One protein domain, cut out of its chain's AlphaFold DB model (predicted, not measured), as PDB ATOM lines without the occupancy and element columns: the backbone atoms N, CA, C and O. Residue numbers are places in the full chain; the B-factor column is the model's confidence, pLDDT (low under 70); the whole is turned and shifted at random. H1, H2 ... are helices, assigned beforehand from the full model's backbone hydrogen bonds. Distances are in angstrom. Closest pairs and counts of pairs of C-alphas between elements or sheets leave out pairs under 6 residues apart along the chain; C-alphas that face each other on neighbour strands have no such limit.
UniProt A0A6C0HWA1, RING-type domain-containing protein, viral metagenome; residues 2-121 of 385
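This is residues 2 to 121 of the 385 residues of the protein "RING-type domain-containing protein" of viral metagenome (UniProt A0A6C0HWA1). A compact body of helices is built round H3, with H1, H5 and H6 crossing it and H4 folded back along its last part; the first stretch of the long helix H1, residues 2 to 13, sticks out of the body as an arm. H7 sits at the far end of H6, making a corner with it. The printed part has 120 residues with seven named helices, H1 to H7 in order along the chain, and no named strand; the class is all helix. The whole is compact, with a radius of gyration of the C-alphas of 15.2 A, and spans 51 by 34 by 29 A, the arm making the length.

H1, residues 2 to 26, begins at C-alpha 2 (194.571, 305.932, 137.757) and is 37.0 A long. H2 follows at residues 31 to 40. H3, residues 43 to 63, is 30.2 A long and begins at C-alpha 43 (199.989, 281.931, 154.476). H4 holds residues 68 to 80, H5 residues 83 to 91, and H6 residues 95 to 108, 19.9 A long. H7, residues 110 to 116, ends at C-alpha 116 (216.354, 269.520, 156.016).

H3 is the hub, touching H1, H4, H5 and H6. H1 touches it with residues 18 to 22 alone, at a steep tilt of 65 degrees; the closest C-alphas, of Leu 18 and Leu 49, are 5.9 A apart. H1 and H2 form a helical hairpin, closest at the C-alphas of Ile 25 and Ser 34, 4.8 A. H3 and H4 form another, at a shallow tilt of 20 degrees, closest at the C-alphas of Tyr 61 and Ile 70, 6.8 A. H5 touches H3 at a steep tilt of 67 degrees, only just short of about perpendicular, with the C-alphas of Val 47 and Leu 89 closest, 6.2 A. H6 is only just about perpendicular to H3, at 72 degrees, with the C-alphas of Ile 58 and Lys 100 closest, 6.9 A. H6 and H7 touch only at the corner by their link, and only just, with 3 pairs of C-alphas within 8 A; the closest, of Leu 105 and Ile 113, are 7.3 A apart. H1 and H6 are apart. Every O i to N i+4 pair is within hydrogen-bond range in H3, H4, H5, H6 and H7; in H1 19 of 21 are, in H2 5 of 6.

The C-alphas farthest apart, of Asp 2 and Asn 111, are 52.0 A apart. The printed part has no cut, and the six links between its helices are tight. Mean pLDDT of the printed part is 71.0; residues 2 to 12, 29, 80, 83 to 85 and 87 to 121 are under 70.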
ATOM      1  N   ASP A   2     195.268 306.229 136.496       43.41
ATOM      2  CA  ASP A   2     194.571 305.932 137.757       43.41
ATOM      3  C   ASP A   2     194.843 304.519 138.325       43.41
ATOM      4  O   ASP A   2     195.040 304.377 139.524       43.41
ATOM      5  N   THR A   3     195.042 303.490 137.489       41.81
ATOM      6  CA  THR A   3     195.321 302.105 137.951       41.81
ATOM      7  C   THR A   3     196.686 301.915 138.634       41.81
ATOM      8  O   THR A   3     196.872 301.038 139.480       41.81
ATOM      9  N   ILE A   4     197.668 302.765 138.318       43.75
ATOM     10  CA  ILE A   4     198.994 302.743 138.962       43.75
ATOM     11  C   ILE A   4     198.908 303.311 140.387       43.75
ATOM     12  O   ILE A   4     199.649 302.883 141.273       43.75
ATOM     13  N   TYR A   5     197.981 304.240 140.629       43.19
ATOM     14  CA  TYR A   5     197.811 304.883 141.927       43.19
ATOM     15  C   TYR A   5     197.189 303.930 142.964       43.19
ATOM     16  O   TYR A   5     197.585 303.925 144.135       43.19
ATOM     17  N   ASP A   6     196.295 303.045 142.519       53.88
ATOM     18  CA  ASP A   6     195.603 302.091 143.390       53.88
ATOM     19  C   ASP A   6     196.503 300.926 143.827       53.88
ATOM     20  O   ASP A   6     196.564 300.599 145.015       53.88
ATOM     21  N   SER A   7     197.306 300.365 142.915       49.62
ATOM     22  CA  SER A   7     198.276 299.309 143.262       49.62
ATOM     23  C   SER A   7     199.356 299.792 144.244       49.62
ATOM     24  O   SER A   7     199.738 299.067 145.168       49.62
ATOM     25  N   TYR A   8     199.804 301.042 144.105       44.44
ATOM     26  CA  TYR A   8     200.764 301.662 145.019       44.44
ATOM     27  C   TYR A   8     200.172 301.876 146.421       44.44
ATOM     28  O   TYR A   8     200.818 301.582 147.430       44.44
ATOM     29  N   THR A   9     198.914 302.316 146.494       53.22
ATOM     30  CA  THR A   9     198.208 302.551 147.763       53.22
ATOM     31  C   THR A   9     197.945 301.243 148.516       53.22
ATOM     32  O   THR A   9     198.169 301.172 149.729       53.22
ATOM     33  N   ILE A  10     197.562 300.179 147.802       66.31
ATOM     34  CA  ILE A  10     197.390 298.835 148.376       66.31
ATOM     35  C   ILE A  10     198.720 298.321 148.942       66.31
ATOM     36  O   ILE A  10     198.765 297.892 150.098       66.31
ATOM     37  N   ARG A  11     199.821 298.445 148.192       64.19
ATOM     38  CA  ARG A  11     201.151 297.999 148.640       64.19
ATOM     39  C   ARG A  11     201.632 298.748 149.885       64.19
ATOM     40  O   ARG A  11     202.104 298.118 150.828       64.19
ATOM     41  N   LEU A  12     201.440 300.068 149.937       67.50
ATOM     42  CA  LEU A  12     201.758 300.876 151.122       67.50
ATOM     43  C   LEU A  12     200.914 300.488 152.344       67.50
ATOM     44  O   LEU A  12     201.403 300.529 153.476       67.50
ATOM     45  N   SER A  13     199.647 300.118 152.139       81.75
ATOM     46  CA  SER A  13     198.775 299.662 153.228       81.75
ATOM     47  C   SER A  13     199.219 298.305 153.790       81.75
ATOM     48  O   SER A  13     199.285 298.143 155.012       81.75
ATOM     49  N   GLN A  14     199.624 297.376 152.919       81.12
ATOM     50  CA  GLN A  14     200.162 296.070 153.302       81.12
ATOM     51  C   GLN A  14     201.502 296.204 154.029       81.12
ATOM     52  O   GLN A  14     201.702 295.586 155.071       81.12
ATOM     53  N   GLU A  15     202.400 297.060 153.547       81.94
ATOM     54  CA  GLU A  15     203.695 297.290 154.192       81.94
ATOM     55  C   GLU A  15     203.545 297.903 155.593       81.94
ATOM     56  O   GLU A  15     204.228 297.491 156.535       81.94
ATOM     57  N   LYS A  16     202.614 298.849 155.775       87.75
ATOM     58  CA  LYS A  16     202.292 299.399 157.103       87.75
ATOM     59  C   LYS A  16     201.720 298.335 158.039       87.75
ATOM     60  O   LYS A  16     202.089 298.307 159.213       87.75
ATOM     61  N   TYR A  17     200.851 297.464 157.531       88.19
ATOM     62  CA  TYR A  17     200.297 296.349 158.295       88.19
ATOM     63  C   TYR A  17     201.389 295.362 158.734       88.19
ATOM     64  O   TYR A  17     201.504 295.072 159.924       88.19
ATOM     65  N   LEU A  18     202.247 294.921 157.810       84.81
ATOM     66  CA  LEU A  18     203.344 293.998 158.110       84.81
ATOM     67  C   LEU A  18     204.361 294.610 159.081       84.81
ATOM     68  O   LEU A  18     204.795 293.936 160.011       84.81
ATOM     69  N   ASN A  19     204.691 295.897 158.940       83.06
ATOM     70  CA  ASN A  19     205.564 296.579 159.899       83.06
ATOM     71  C   ASN A  19     204.933 296.681 161.293       83.06
ATOM     72  O   ASN A  19     205.635 296.499 162.285       83.06
ATOM     73  N   LYS A  20     203.623 296.929 161.394       89.88
ATOM     74  CA  LYS A  20     202.925 296.905 162.686       89.88
ATOM     75  C   LYS A  20     203.004 295.515 163.328       89.88
ATOM     76  O   LYS A  20     203.380 295.412 164.491       89.88
ATOM     77  N   MET A  21     202.716 294.463 162.560       86.38
ATOM     78  CA  MET A  21     202.805 293.075 163.035       86.38
ATOM     79  C   MET A  21     204.234 292.693 163.439       86.38
ATOM     80  O   MET A  21     204.425 291.992 164.426       86.38
ATOM     81  N   TYR A  22     205.245 293.192 162.725       86.88
ATOM     82  CA  TYR A  22     206.652 292.995 163.068       86.88
ATOM     83  C   TYR A  22     206.982 293.512 164.470       86.88
ATOM     84  O   TYR A  22     207.570 292.779 165.264       86.88
ATOM     85  N   PHE A  23     206.577 294.741 164.795       84.75
ATOM     86  CA  PHE A  23     206.799 295.296 166.132       84.75
ATOM     87  C   PHE A  23     205.993 294.547 167.196       84.75
ATOM     88  O   PHE A  23     206.548 294.188 168.228       84.75
ATOM     89  N   GLU A  24     204.734 294.201 166.911       84.75
ATOM     90  CA  GLU A  24     203.918 293.405 167.838       84.75
ATOM     91  C   GLU A  24     204.526 292.031 168.146       84.75
ATOM     92  O   GLU A  24     204.374 291.550 169.266       84.75
ATOM     93  N   ILE A  25     205.209 291.406 167.179       82.88
ATOM     94  CA  ILE A  25     205.902 290.123 167.345       82.88
ATOM     95  C   ILE A  25     207.203 290.270 168.135       82.88
ATOM     96  O   ILE A  25     207.505 289.393 168.945       82.88
ATOM     97  N   LEU A  26     207.974 291.333 167.891       78.31
ATOM     98  CA  LEU A  26     209.255 291.561 168.562       78.31
ATOM     99  C   LEU A  26     209.116 292.051 170.000       78.31
ATOM    100  O   LEU A  26     209.971 291.736 170.824       78.31
ATOM    101  N   ASP A  27     208.052 292.788 170.304       78.38
ATOM    102  CA  ASP A  27     207.804 293.310 171.649       78.38
ATOM    103  C   ASP A  27     207.258 292.232 172.607       78.38
ATOM    104  O   ASP A  27     207.017 292.504 173.787       78.38
ATOM    105  N   LYS A  28     207.052 290.991 172.131       82.12
ATOM    106  CA  LYS A  28     206.600 289.894 172.989       82.12
ATOM    107  C   LYS A  28     207.719 289.376 173.896       82.12
ATOM    108  O   LYS A  28     208.812 289.081 173.422       82.12
ATOM    109  N   PRO A  29     207.437 289.192 175.200       67.44
ATOM    110  CA  PRO A  29     208.432 288.738 176.170       67.44
ATOM    111  C   PRO A  29     208.784 287.252 176.020       67.44
ATOM    112  O   PRO A  29     209.827 286.821 176.507       67.44
ATOM    113  N   ASN A  30     207.923 286.460 175.375       80.19
ATOM    114  CA  ASN A  30     208.183 285.063 175.055       80.19
ATOM    115  C   ASN A  30     207.857 284.784 173.586       80.19
ATOM    116  O   ASN A  30     207.009 285.430 172.970       80.19
ATOM    117  N   PHE A  31     208.539 283.788 173.035       75.00
ATOM    118  CA  PHE A  31     208.410 283.464 171.628       75.00
ATOM    119  C   PHE A  31     207.161 282.638 171.277       75.00
ATOM    120  O   PHE A  31     206.740 282.614 170.120       75.00
ATOM    121  N   GLU A  32     206.554 281.964 172.254       77.50
ATOM    122  CA  GLU A  32     205.309 281.216 172.050       77.50
ATOM    123  C   GLU A  32     204.158 282.162 171.676       77.50
ATOM    124  O   GLU A  32     203.360 281.863 170.785       77.50
ATOM    125  N   GLU A  33     204.120 283.354 172.279       81.75
ATOM    126  CA  GLU A  33     203.174 284.411 171.924       81.75
ATOM    127  C   GLU A  33     203.397 284.912 170.496       81.75
ATOM    128  O   GLU A  33     202.436 284.979 169.725       81.75
ATOM    129  N   SER A  34     204.648 285.197 170.120       82.25
ATOM    130  CA  SER A  34     205.031 285.579 168.756       82.25
ATOM    131  C   SER A  34     204.579 284.537 167.729       82.25
ATOM    132  O   SER A  34     204.012 284.878 166.689       82.25
ATOM    133  N   TYR A  35     204.763 283.254 168.041       80.81
ATOM    134  CA  TYR A  35     204.359 282.165 167.160       80.81
ATOM    135  C   TYR A  35     202.835 282.022 167.049       80.81
ATOM    136  O   TYR A  35     202.304 281.829 165.953       80.81
ATOM    137  N   SER A  36     202.105 282.206 168.152       83.50
ATOM    138  CA  SER A  36     200.637 282.174 168.141       83.50
ATOM    139  C   SER A  36     200.018 283.257 167.244       83.50
ATOM    140  O   SER A  36     198.928 283.061 166.701       83.50
ATOM    141  N   ILE A  37     200.708 284.392 167.069       86.19
ATOM    142  CA  ILE A  37     200.305 285.465 166.152       86.19
ATOM    143  C   ILE A  37     200.512 285.006 164.707       86.19
ATOM    144  O   ILE A  37     199.577 285.082 163.912       86.19
ATOM    145  N   LEU A  38     201.684 284.447 164.385       84.00
ATOM    146  CA  LEU A  38     201.994 283.936 163.043       84.00
ATOM    147  C   LEU A  38     201.017 282.849 162.591       84.00
ATOM    148  O   LEU A  38     200.600 282.841 161.435       84.00
ATOM    149  N   GLN A  39     200.606 281.954 163.492       85.44
ATOM    150  CA  GLN A  39     199.651 280.891 163.165       85.44
ATOM    151  C   GLN A  39     198.249 281.401 162.807       85.44
ATOM    152  O   GLN A  39     197.503 280.697 162.129       85.44
ATOM    153  N   LYS A  40     197.881 282.610 163.247       89.44
ATOM    154  CA  LYS A  40     196.582 283.228 162.930       89.44
ATOM    155  C   LYS A  40     196.589 283.974 161.597       89.44
ATOM    156  O   LYS A  40     195.523 284.344 161.111       89.44
ATOM    157  N   MET A  41     197.762 284.218 161.016       87.56
ATOM    158  CA  MET A  41     197.891 284.895 159.729       87.56
ATOM    159  C   MET A  41     197.587 283.931 158.581       87.56
ATOM    160  O   MET A  41     197.846 282.729 158.668       87.56
ATOM    161  N   ASN A  42     197.074 284.459 157.468       89.12
ATOM    162  CA  ASN A  42     197.053 283.678 156.235       89.12
ATOM    163  C   ASN A  42     198.495 283.414 155.758       89.12
ATOM    164  O   ASN A  42     199.431 284.124 156.127       89.12
ATOM    165  N   ILE A  43     198.667 282.390 154.920       77.69
ATOM    166  CA  ILE A  43     199.989 281.931 154.476       77.69
ATOM    167  C   ILE A  43     200.817 283.032 153.794       77.69
ATOM    168  O   ILE A  43     202.026 283.080 153.988       77.69
ATOM    169  N   ASN A  44     200.185 283.930 153.036       78.81
ATOM    170  CA  ASN A  44     200.892 284.965 152.283       78.81
ATOM    171  C   ASN A  44     201.431 286.050 153.219       78.81
ATOM    172  O   ASN A  44     202.611 286.387 153.145       78.81
ATOM    173  N   ASP A  45     200.601 286.532 154.144       84.19
ATOM    174  CA  ASP A  45     201.018 287.528 155.132       84.19
ATOM    175  C   ASP A  45     202.047 286.949 156.101       84.19
ATOM    176  O   ASP A  45     203.006 287.630 156.465       84.19
ATOM    177  N   ARG A  46     201.885 285.672 156.474       84.44
ATOM    178  CA  ARG A  46     202.854 284.941 157.293       84.44
ATOM    179  C   ARG A  46     204.215 284.905 156.605       84.44
ATOM    180  O   ARG A  46     205.200 285.323 157.198       84.44
ATOM    181  N   VAL A  47     204.273 284.479 155.344       77.94
ATOM    182  CA  VAL A  47     205.526 284.428 154.572       77.94
ATOM    183  C   VAL A  47     206.135 285.821 154.404       77.94
ATOM    184  O   VAL A  47     207.330 285.985 154.630       77.94
ATOM    185  N   ALA A  48     205.332 286.834 154.067       82.00
ATOM    186  CA  ALA A  48     205.816 288.204 153.908       82.00
ATOM    187  C   ALA A  48     206.397 288.768 155.216       82.00
ATOM    188  O   ALA A  48     207.454 289.403 155.207       82.00
ATOM    189  N   LEU A  49     205.745 288.494 156.349       85.75
ATOM    190  CA  LEU A  49     206.217 288.913 157.664       85.75
ATOM    191  C   LEU A  49     207.493 288.176 158.080       85.75
ATOM    192  O   LEU A  49     208.419 288.808 158.578       85.75
ATOM    193  N   ILE A  50     207.572 286.866 157.837       82.00
ATOM    194  CA  ILE A  50     208.782 286.075 158.090       82.00
ATOM    195  C   ILE A  50     209.950 286.619 157.254       82.00
ATOM    196  O   ILE A  50     211.026 286.846 157.804       82.00
ATOM    197  N   SER A  51     209.748 286.902 155.961       80.75
ATOM    198  CA  SER A  51     210.776 287.522 155.111       80.75
ATOM    199  C   SER A  51     211.241 288.872 155.667       80.75
ATOM    200  O   SER A  51     212.443 289.126 155.744       80.75
ATOM    201  N   LEU A  52     210.313 289.726 156.116       84.62
ATOM    202  CA  LEU A  52     210.638 291.016 156.732       84.62
ATOM    203  C   LEU A  52     211.459 290.846 158.024       84.62
ATOM    204  O   LEU A  52     212.442 291.563 158.228       84.62
ATOM    205  N   ILE A  53     211.067 289.897 158.882       83.38
ATOM    206  CA  ILE A  53     211.773 289.576 160.130       83.38
ATOM    207  C   ILE A  53     213.196 289.130 159.828       83.38
ATOM    208  O   ILE A  53     214.145 289.677 160.392       83.38
ATOM    209  N   ILE A  54     213.347 288.188 158.899       80.38
ATOM    210  CA  ILE A  54     214.646 287.642 158.522       80.38
ATOM    211  C   ILE A  54     215.541 288.725 157.930       80.38
ATOM    212  O   ILE A  54     216.694 288.821 158.334       80.38
ATOM    213  N   ASN A  55     215.026 289.588 157.055       78.50
ATOM    214  CA  ASN A  55     215.818 290.675 156.479       78.50
ATOM    215  C   ASN A  55     216.332 291.645 157.546       78.50
ATOM    216  O   ASN A  55     217.524 291.954 157.571       78.50
ATOM    217  N   LYS A  56     215.480 292.053 158.492       83.25
ATOM    218  CA  LYS A  56     215.912 292.923 159.596       83.25
ATOM    219  C   LYS A  56     216.883 292.224 160.551       83.25
ATOM    220  O   LYS A  56     217.795 292.858 161.077       83.25
ATOM    221  N   TRP A  57     216.729 290.920 160.770       80.94
ATOM    222  CA  TRP A  57     217.690 290.138 161.548       80.94
ATOM    223  C   TRP A  57     219.022 289.967 160.836       80.94
ATOM    224  O   TRP A  57     220.051 290.095 161.491       80.94
ATOM    225  N   ILE A  58     219.026 289.750 159.520       75.31
ATOM    226  CA  ILE A  58     220.244 289.744 158.707       75.31
ATOM    227  C   ILE A  58     220.965 291.077 158.869       75.31
ATOM    228  O   ILE A  58     222.158 291.083 159.155       75.31
ATOM    229  N   GLU A  59     220.262 292.200 158.720       80.75
ATOM    230  CA  GLU A  59     220.858 293.527 158.893       80.75
ATOM    231  C   GLU A  59     221.449 293.700 160.296       80.75
ATOM    232  O   GLU A  59     222.593 294.136 160.439       80.75
ATOM    233  N   LYS A  60     220.713 293.303 161.340       82.25
ATOM    234  CA  LYS A  60     221.193 293.391 162.725       82.25
ATOM    235  C   LYS A  60     222.404 292.481 162.974       82.25
ATOM    236  O   LYS A  60     223.368 292.922 163.592       82.25
ATOM    237  N   TYR A  61     222.381 291.254 162.455       75.44
ATOM    238  CA  TYR A  61     223.470 290.282 162.570       75.44
ATOM    239  C   TYR A  61     224.728 290.741 161.828       75.44
ATOM    240  O   TYR A  61     225.825 290.669 162.369       75.44
ATOM    241  N   LEU A  62     224.586 291.259 160.603       75.44
ATOM    242  CA  LEU A  62     225.714 291.788 159.830       75.44
ATOM    243  C   LEU A  62     226.392 292.967 160.539       75.44
ATOM    244  O   LEU A  62     227.601 293.140 160.400       75.44
ATOM    245  N   ASN A  63     225.630 293.738 161.316       84.44
ATOM    246  CA  ASN A  63     226.157 294.835 162.122       84.44
ATOM    247  C   ASN A  63     226.756 294.373 163.463       84.44
ATOM    248  O   ASN A  63     227.607 295.073 164.008       84.44
ATOM    249  N   ASN A  64     226.320 293.234 164.012       85.62
ATOM    250  CA  ASN A  64     226.818 292.704 165.282       85.62
ATOM    251  C   ASN A  64     226.719 291.161 165.347       85.62
ATOM    252  O   ASN A  64     225.764 290.625 165.917       85.62
ATOM    253  N   PRO A  65     227.689 290.433 164.768       74.88
ATOM    254  CA  PRO A  65     227.623 288.973 164.649       74.88
ATOM    255  C   PRO A  65     227.772 288.236 165.992       74.88
ATOM    256  O   PRO A  65     227.345 287.088 166.108       74.88
ATOM    257  N   ASP A  66     228.329 288.897 167.011       81.62
ATOM    258  CA  ASP A  66     228.541 288.326 168.348       81.62
ATOM    259  C   ASP A  66     227.314 288.482 169.270       81.62
ATOM    260  O   ASP A  66     227.342 288.066 170.433       81.62
ATOM    261  N   ASP A  67     226.212 289.064 168.781       82.38
ATOM    262  CA  ASP A  67     224.970 289.195 169.545       82.38
ATOM    263  C   ASP A  67     224.262 287.830 169.671       82.38
ATOM    264  O   ASP A  67     223.433 287.432 168.847       82.38
ATOM    265  N   ILE A  68     224.585 287.113 170.754       74.44
ATOM    266  CA  ILE A  68     224.020 285.804 171.128       74.44
ATOM    267  C   ILE A  68     222.482 285.825 171.120       74.44
ATOM    268  O   ILE A  68     221.858 284.814 170.785       74.44
ATOM    269  N   SER A  69     221.858 286.969 171.430       78.44
ATOM    270  CA  SER A  69     220.398 287.080 171.446       78.44
ATOM    271  C   SER A  69     219.791 286.900 170.053       78.44
ATOM    272  O   SER A  69     218.762 286.241 169.926       78.44
ATOM    273  N   ILE A  70     220.454 287.394 169.001       73.19
ATOM    274  CA  ILE A  70     219.987 287.258 167.615       73.19
ATOM    275  C   ILE A  70     220.059 285.793 167.179       73.19
ATOM    276  O   ILE A  70     219.124 285.287 166.565       73.19
ATOM    277  N   ASN A  71     221.132 285.086 167.538       71.88
ATOM    278  CA  ASN A  71     221.304 283.682 167.159       71.88
ATOM    279  C   ASN A  71     220.234 282.775 167.779       71.88
ATOM    280  O   ASN A  71     219.674 281.923 167.086       71.88
ATOM    281  N   GLU A  72     219.910 282.971 169.058       78.19
ATOM    282  CA  GLU A  72     218.859 282.195 169.726       78.19
ATOM    283  C   GLU A  72     217.452 282.568 169.221       78.19
ATOM    284  O   GLU A  72     216.620 281.679 169.021       78.19
ATOM    285  N   GLN A  73     217.205 283.846 168.902       75.31
ATOM    286  CA  GLN A  73     215.964 284.288 168.249       75.31
ATOM    287  C   GLN A  73     215.777 283.619 166.881       75.31
ATOM    288  O   GLN A  73     214.713 283.060 166.606       75.31
ATOM    289  N   CYS A  74     216.822 283.598 166.049       72.75
ATOM    290  CA  CYS A  74     216.777 282.954 164.740       72.75
ATOM    291  C   CYS A  74     216.548 281.439 164.850       72.75
ATOM    292  O   CYS A  74     215.711 280.894 164.130       72.75
ATOM    293  N   LYS A  75     217.247 280.753 165.767       74.44
ATOM    294  CA  LYS A  75     217.067 279.310 166.014       74.44
ATOM    295  C   LYS A  75     215.633 278.969 166.391       74.44
ATOM    296  O   LYS A  75     215.061 278.033 165.831       74.44
ATOM    297  N   PHE A  76     215.059 279.717 167.330       76.38
ATOM    298  CA  PHE A  76     213.685 279.504 167.762       76.38
ATOM    299  C   PHE A  76     212.701 279.721 166.609       76.38
ATOM    300  O   PHE A  76     211.808 278.913 166.373       76.38
ATOM    301  N   PHE A  77     212.865 280.805 165.861       73.69
ATOM    302  CA  PHE A  77     211.911 281.157 164.817       73.69
ATOM    303  C   PHE A  77     211.909 280.137 163.682       73.69
ATOM    304  O   PHE A  77     210.853 279.692 163.241       73.69
ATOM    305  N   ILE A  78     213.099 279.697 163.275       74.62
ATOM    306  CA  ILE A  78     213.254 278.641 162.278       74.62
ATOM    307  C   ILE A  78     212.690 277.308 162.790       74.62
ATOM    308  O   ILE A  78     212.105 276.564 162.007       74.62
ATOM    309  N   SER A  79     212.819 276.997 164.086       75.06
ATOM    310  CA  SER A  79     212.244 275.765 164.649       75.06
ATOM    311  C   SER A  79     210.711 275.764 164.662       75.06
ATOM    312  O   SER A  79     210.104 274.693 164.678       75.06
ATOM    313  N   CYS A  80     210.099 276.948 164.605       69.81
ATOM    314  CA  CYS A  80     208.655 277.135 164.549       69.81
ATOM    315  C   CYS A  80     208.083 277.146 163.126       69.81
ATOM    316  O   CYS A  80     206.871 277.022 162.964       69.81
ATOM    317  N   MET A  81     208.914 277.298 162.096       76.25
ATOM    318  CA  MET A  81     208.446 277.267 160.713       76.25
ATOM    319  C   MET A  81     208.091 275.837 160.301       76.25
ATOM    320  O   MET A  81     208.873 274.902 160.506       76.25
ATOM    321  N   ASP A  82     206.918 275.665 159.689       75.12
ATOM    322  CA  ASP A  82     206.587 274.402 159.035       75.12
ATOM    323  C   ASP A  82     207.363 274.256 157.706       75.12
ATOM    324  O   ASP A  82     207.975 275.198 157.193       75.12
ATOM    325  N   ASP A  83     207.370 273.049 157.131       64.94
ATOM    326  CA  ASP A  83     208.094 272.783 155.877       64.94
ATOM    327  C   ASP A  83     207.616 273.690 154.722       64.94
ATOM    328  O   ASP A  83     208.392 274.024 153.824       64.94
ATOM    329  N   LYS A  84     206.342 274.099 154.735       66.50
ATOM    330  CA  LYS A  84     205.739 274.934 153.691       66.50
ATOM    331  C   LYS A  84     206.205 276.383 153.820       66.50
ATOM    332  O   LYS A  84     206.484 277.015 152.801       66.50
ATOM    333  N   ASP A  85     206.342 276.883 155.041       69.00
ATOM    334  CA  ASP A  85     206.871 278.214 155.327       69.00
ATOM    335  C   ASP A  85     208.320 278.350 154.857       69.00
ATOM    336  O   ASP A  85     208.661 279.334 154.200       69.00
ATOM    337  N   ILE A  86     209.157 277.340 155.122       70.31
ATOM    338  CA  ILE A  86     210.564 277.331 154.690       70.31
ATOM    339  C   ILE A  86     210.653 277.319 153.159       70.31
ATOM    340  O   ILE A  86     211.412 278.093 152.574       70.31
ATOM    341  N   CYS A  87     209.860 276.478 152.490       60.34
ATOM    342  CA  CYS A  87     209.833 276.425 151.029       60.34
ATOM    343  C   CYS A  87     209.387 277.756 150.412       60.34
ATOM    344  O   CYS A  87     210.049 278.256 149.505       60.34
ATOM    345  N   ASN A  88     208.307 278.355 150.921       61.53
ATOM    346  CA  ASN A  88     207.801 279.634 150.425       61.53
ATOM    347  C   ASN A  88     208.786 280.780 150.657       61.53
ATOM    348  O   ASN A  88     208.929 281.653 149.800       61.53
ATOM    349  N   LEU A  89     209.490 280.762 151.787       67.69
ATOM    350  CA  LEU A  89     210.559 281.708 152.060       67.69
ATOM    351  C   LEU A  89     211.665 281.600 151.003       67.69
ATOM    352  O   LEU A  89     212.118 282.612 150.487       67.69
ATOM    353  N   ILE A  90     212.075 280.389 150.632       64.12
ATOM    354  CA  ILE A  90     213.125 280.192 149.622       64.12
ATOM    355  C   ILE A  90     212.652 280.613 148.225       64.12
ATOM    356  O   ILE A  90     213.427 281.212 147.487       64.12
ATOM    357  N   ILE A  91     211.397 280.321 147.865       61.22
ATOM    358  CA  ILE A  91     210.823 280.658 146.549       61.22
ATOM    359  C   ILE A  91     210.741 282.174 146.343       61.22
ATOM    360  O   ILE A  91     211.036 282.666 145.258       61.22
ATOM    361  N   ASN A  92     210.311 282.907 147.371       58.16
ATOM    362  CA  ASN A  92     209.906 284.307 147.226       58.16
ATOM    363  C   ASN A  92     211.036 285.322 147.466       58.16
ATOM    364  O   ASN A  92     210.779 286.524 147.448       58.16
ATOM    365  N   ASN A  93     212.265 284.867 147.717       62.72
ATOM    366  CA  ASN A  93     213.407 285.726 148.022       62.72
ATOM    367  C   ASN A  93     214.397 285.791 146.848       62.72
ATOM    368  O   ASN A  93     214.544 284.838 146.082       62.72
ATOM    369  N   THR A  94     215.075 286.933 146.696       65.62
ATOM    370  CA  THR A  94     216.059 287.133 145.619       65.62
ATOM    371  C   THR A  94     217.319 286.286 145.841       65.62
ATOM    372  O   THR A  94     217.563 285.791 146.942       65.62
ATOM    373  N   SER A  95     218.164 286.124 144.816       58.44
ATOM    374  CA  SER A  95     219.436 285.385 144.932       58.44
ATOM    375  C   SER A  95     220.358 285.942 146.034       58.44
ATOM    376  O   SER A  95     221.034 285.176 146.728       58.44
ATOM    377  N   ASP A  96     220.325 287.255 146.270       64.75
ATOM    378  CA  ASP A  96     221.062 287.921 147.349       64.75
ATOM    379  C   ASP A  96     220.489 287.604 148.739       64.75
ATOM    380  O   ASP A  96     221.238 287.307 149.678       64.75
ATOM    381  N   ASP A  97     219.163 287.598 148.868       62.28
ATOM    382  CA  ASP A  97     218.467 287.235 150.107       62.28
ATOM    383  C   ASP A  97     218.692 285.760 150.450       62.28
ATOM    384  O   ASP A  97     218.961 285.422 151.602       62.28
ATOM    385  N   ILE A  98     218.713 284.888 149.440       60.75
ATOM    386  CA  ILE A  98     219.065 283.472 149.580       60.75
ATOM    387  C   ILE A  98     220.498 283.317 150.103       60.75
ATOM    388  O   ILE A  98     220.738 282.504 150.995       60.75
ATOM    389  N   ASN A  99     221.469 284.086 149.603       64.12
ATOM    390  CA  ASN A  99     222.856 284.007 150.077       64.12
ATOM    391  C   ASN A  99     223.020 284.494 151.523       64.12
ATOM    392  O   ASN A  99     223.817 283.932 152.283       64.12
ATOM    393  N   LYS A 100     222.236 285.492 151.935       65.88
ATOM    394  CA  LYS A 100     222.158 285.917 153.337       65.88
ATOM    395  C   LYS A 100     221.497 284.844 154.210       65.88
ATOM    396  O   LYS A 100     222.039 284.507 155.264       65.88
ATOM    397  N   LEU A 101     220.409 284.236 153.733       65.56
ATOM    398  CA  LEU A 101     219.743 283.107 154.390       65.56
ATOM    399  C   LEU A 101     220.696 281.921 154.579       65.56
ATOM    400  O   LEU A 101     220.754 281.337 155.656       65.56
ATOM    401  N   LYS A 102     221.487 281.598 153.546       66.25
ATOM    402  CA  LYS A 102     222.510 280.542 153.572       66.25
ATOM    403  C   LYS A 102     223.525 280.778 154.689       66.25
ATOM    404  O   LYS A 102     223.822 279.847 155.432       66.25
ATOM    405  N   LYS A 103     224.033 282.008 154.841       67.00
ATOM    406  CA  LYS A 103     224.971 282.353 155.924       67.00
ATOM    407  C   LYS A 103     224.345 282.133 157.299       67.00
ATOM    408  O   LYS A 103     224.986 281.538 158.154       67.00
ATOM    409  N   ILE A 104     223.091 282.538 157.485       61.38
ATOM    410  CA  ILE A 104     222.363 282.341 158.744       61.38
ATOM    411  C   ILE A 104     222.117 280.854 159.031       61.38
ATOM    412  O   ILE A 104     222.381 280.387 160.136       61.38
ATOM    413  N   LEU A 105     221.681 280.077 158.039       66.00
ATOM    414  CA  LEU A 105     221.440 278.639 158.197       66.00
ATOM    415  C   LEU A 105     222.722 277.859 158.532       66.00
ATOM    416  O   LEU A 105     222.666 276.912 159.316       66.00
ATOM    417  N   LEU A 106     223.872 278.277 157.990       63.75
ATOM    418  CA  LEU A 106     225.189 277.716 158.324       63.75
ATOM    419  C   LEU A 106     225.618 278.012 159.769       63.75
ATOM    420  O   LEU A 106     226.359 277.227 160.354       63.75
ATOM    421  N   LEU A 107     225.152 279.122 160.345       56.88
ATOM    422  CA  LEU A 107     225.454 279.523 161.722       56.88
ATOM    423  C   LEU A 107     224.528 278.859 162.750       56.88
ATOM    424  O   LEU A 107     224.905 278.702 163.909       56.88
ATOM    425  N   ILE A 108     223.319 278.479 162.334       54.38
ATOM    426  CA  ILE A 108     222.252 278.058 163.244       54.38
ATOM    427  C   ILE A 108     222.422 276.624 163.743       54.38
ATOM    428  O   ILE A 108     222.315 276.427 164.951       54.38
ATOM    429  N   ASP A 109     222.721 275.649 162.875       57.09
ATOM    430  CA  ASP A 109     223.170 274.302 163.270       57.09
ATOM    431  C   ASP A 109     223.492 273.445 162.027       57.09
ATOM    432  O   ASP A 109     222.658 273.281 161.131       57.09
ATOM    433  N   ASN A 110     224.646 272.771 162.001       53.88
ATOM    434  CA  ASN A 110     224.948 271.746 160.992       53.88
ATOM    435  C   ASN A 110     223.941 270.576 161.019       53.88
ATOM    436  O   ASN A 110     223.713 269.924 159.993       53.88
ATOM    437  N   ASN A 111     223.306 270.306 162.163       50.75
ATOM    438  CA  ASN A 111     222.244 269.303 162.273       50.75
ATOM    439  C   ASN A 111     220.926 269.768 161.643       50.75
ATOM    440  O   ASN A 111     220.177 268.929 161.141       50.75
ATOM    441  N   PHE A 112     220.665 271.077 161.595       54.53
ATOM    442  CA  PHE A 112     219.515 271.632 160.883       54.53
ATOM    443  C   PHE A 112     219.667 271.394 159.377       54.53
ATOM    444  O   PHE A 112     218.789 270.802 158.748       54.53
ATOM    445  N   ILE A 113     220.836 271.717 158.815       52.53
ATOM    446  CA  ILE A 113     221.141 271.429 157.407       52.53
ATOM    447  C   ILE A 113     221.035 269.926 157.122       52.53
ATOM    448  O   ILE A 113     220.478 269.557 156.098       52.53
ATOM    449  N   LYS A 114     221.486 269.043 158.027       54.31
ATOM    450  CA  LYS A 114     221.298 267.585 157.878       54.31
ATOM    451  C   LYS A 114     219.825 267.162 157.901       54.31
ATOM    452  O   LYS A 114     219.433 266.341 157.076       54.31
ATOM    453  N   LYS A 115     219.016 267.716 158.810       54.22
ATOM    454  CA  LYS A 115     217.587 267.387 158.975       54.22
ATOM    455  C   LYS A 115     216.742 267.824 157.774       54.22
ATOM    456  O   LYS A 115     215.812 267.116 157.401       54.22
ATOM    457  N   TYR A 116     217.088 268.951 157.153       50.22
ATOM    458  CA  TYR A 116     216.354 269.520 156.016       50.22
ATOM    459  C   TYR A 116     217.105 269.387 154.682       50.22
ATOM    460  O   TYR A 116     216.648 269.913 153.666       50.22
ATOM    461  N   LYS A 117     218.219 268.632 154.659       48.16
ATOM    462  CA  LYS A 117     219.070 268.405 153.478       48.16
ATOM    463  C   LYS A 117     218.242 267.922 152.299       48.16
ATOM    464  O   LYS A 117     218.403 268.450 151.216       48.16
ATOM    465  N   SER A 118     217.319 266.992 152.546       44.81
ATOM    466  CA  SER A 118     216.401 266.416 151.560       44.81
ATOM    467  C   SER A 118     215.266 267.330 151.113       44.81
ATOM    468  O   SER A 118     214.585 266.950 150.175       44.81
ATOM    469  N   LYS A 119     215.054 268.497 151.739       44.22
ATOM    470  CA  LYS A 119     213.898 269.389 151.510       44.22
ATOM    471  C   LYS A 119     214.270 270.787 150.995       44.22
ATOM    472  O   LYS A 119     213.470 271.401 150.305       44.22
ATOM    473  N   LEU A 120     215.488 271.274 151.259       47.69
ATOM    474  CA  LEU A 120     216.012 272.567 150.768       47.69
ATOM    475  C   LEU A 120     216.276 272.609 149.244       47.69
ATOM    476  O   LEU A 120     216.645 273.645 148.700       47.69
ATOM    477  N   PHE A 121     216.109 271.484 148.555       50.00
ATOM    478  CA  PHE A 121     216.559 271.236 147.185       50.00
ATOM    479  C   PHE A 121     215.780 271.975 146.073       50.00
ATOM    480  O   PHE A 121     216.196 271.898 144.920       50.00
TER     481      PHE A 121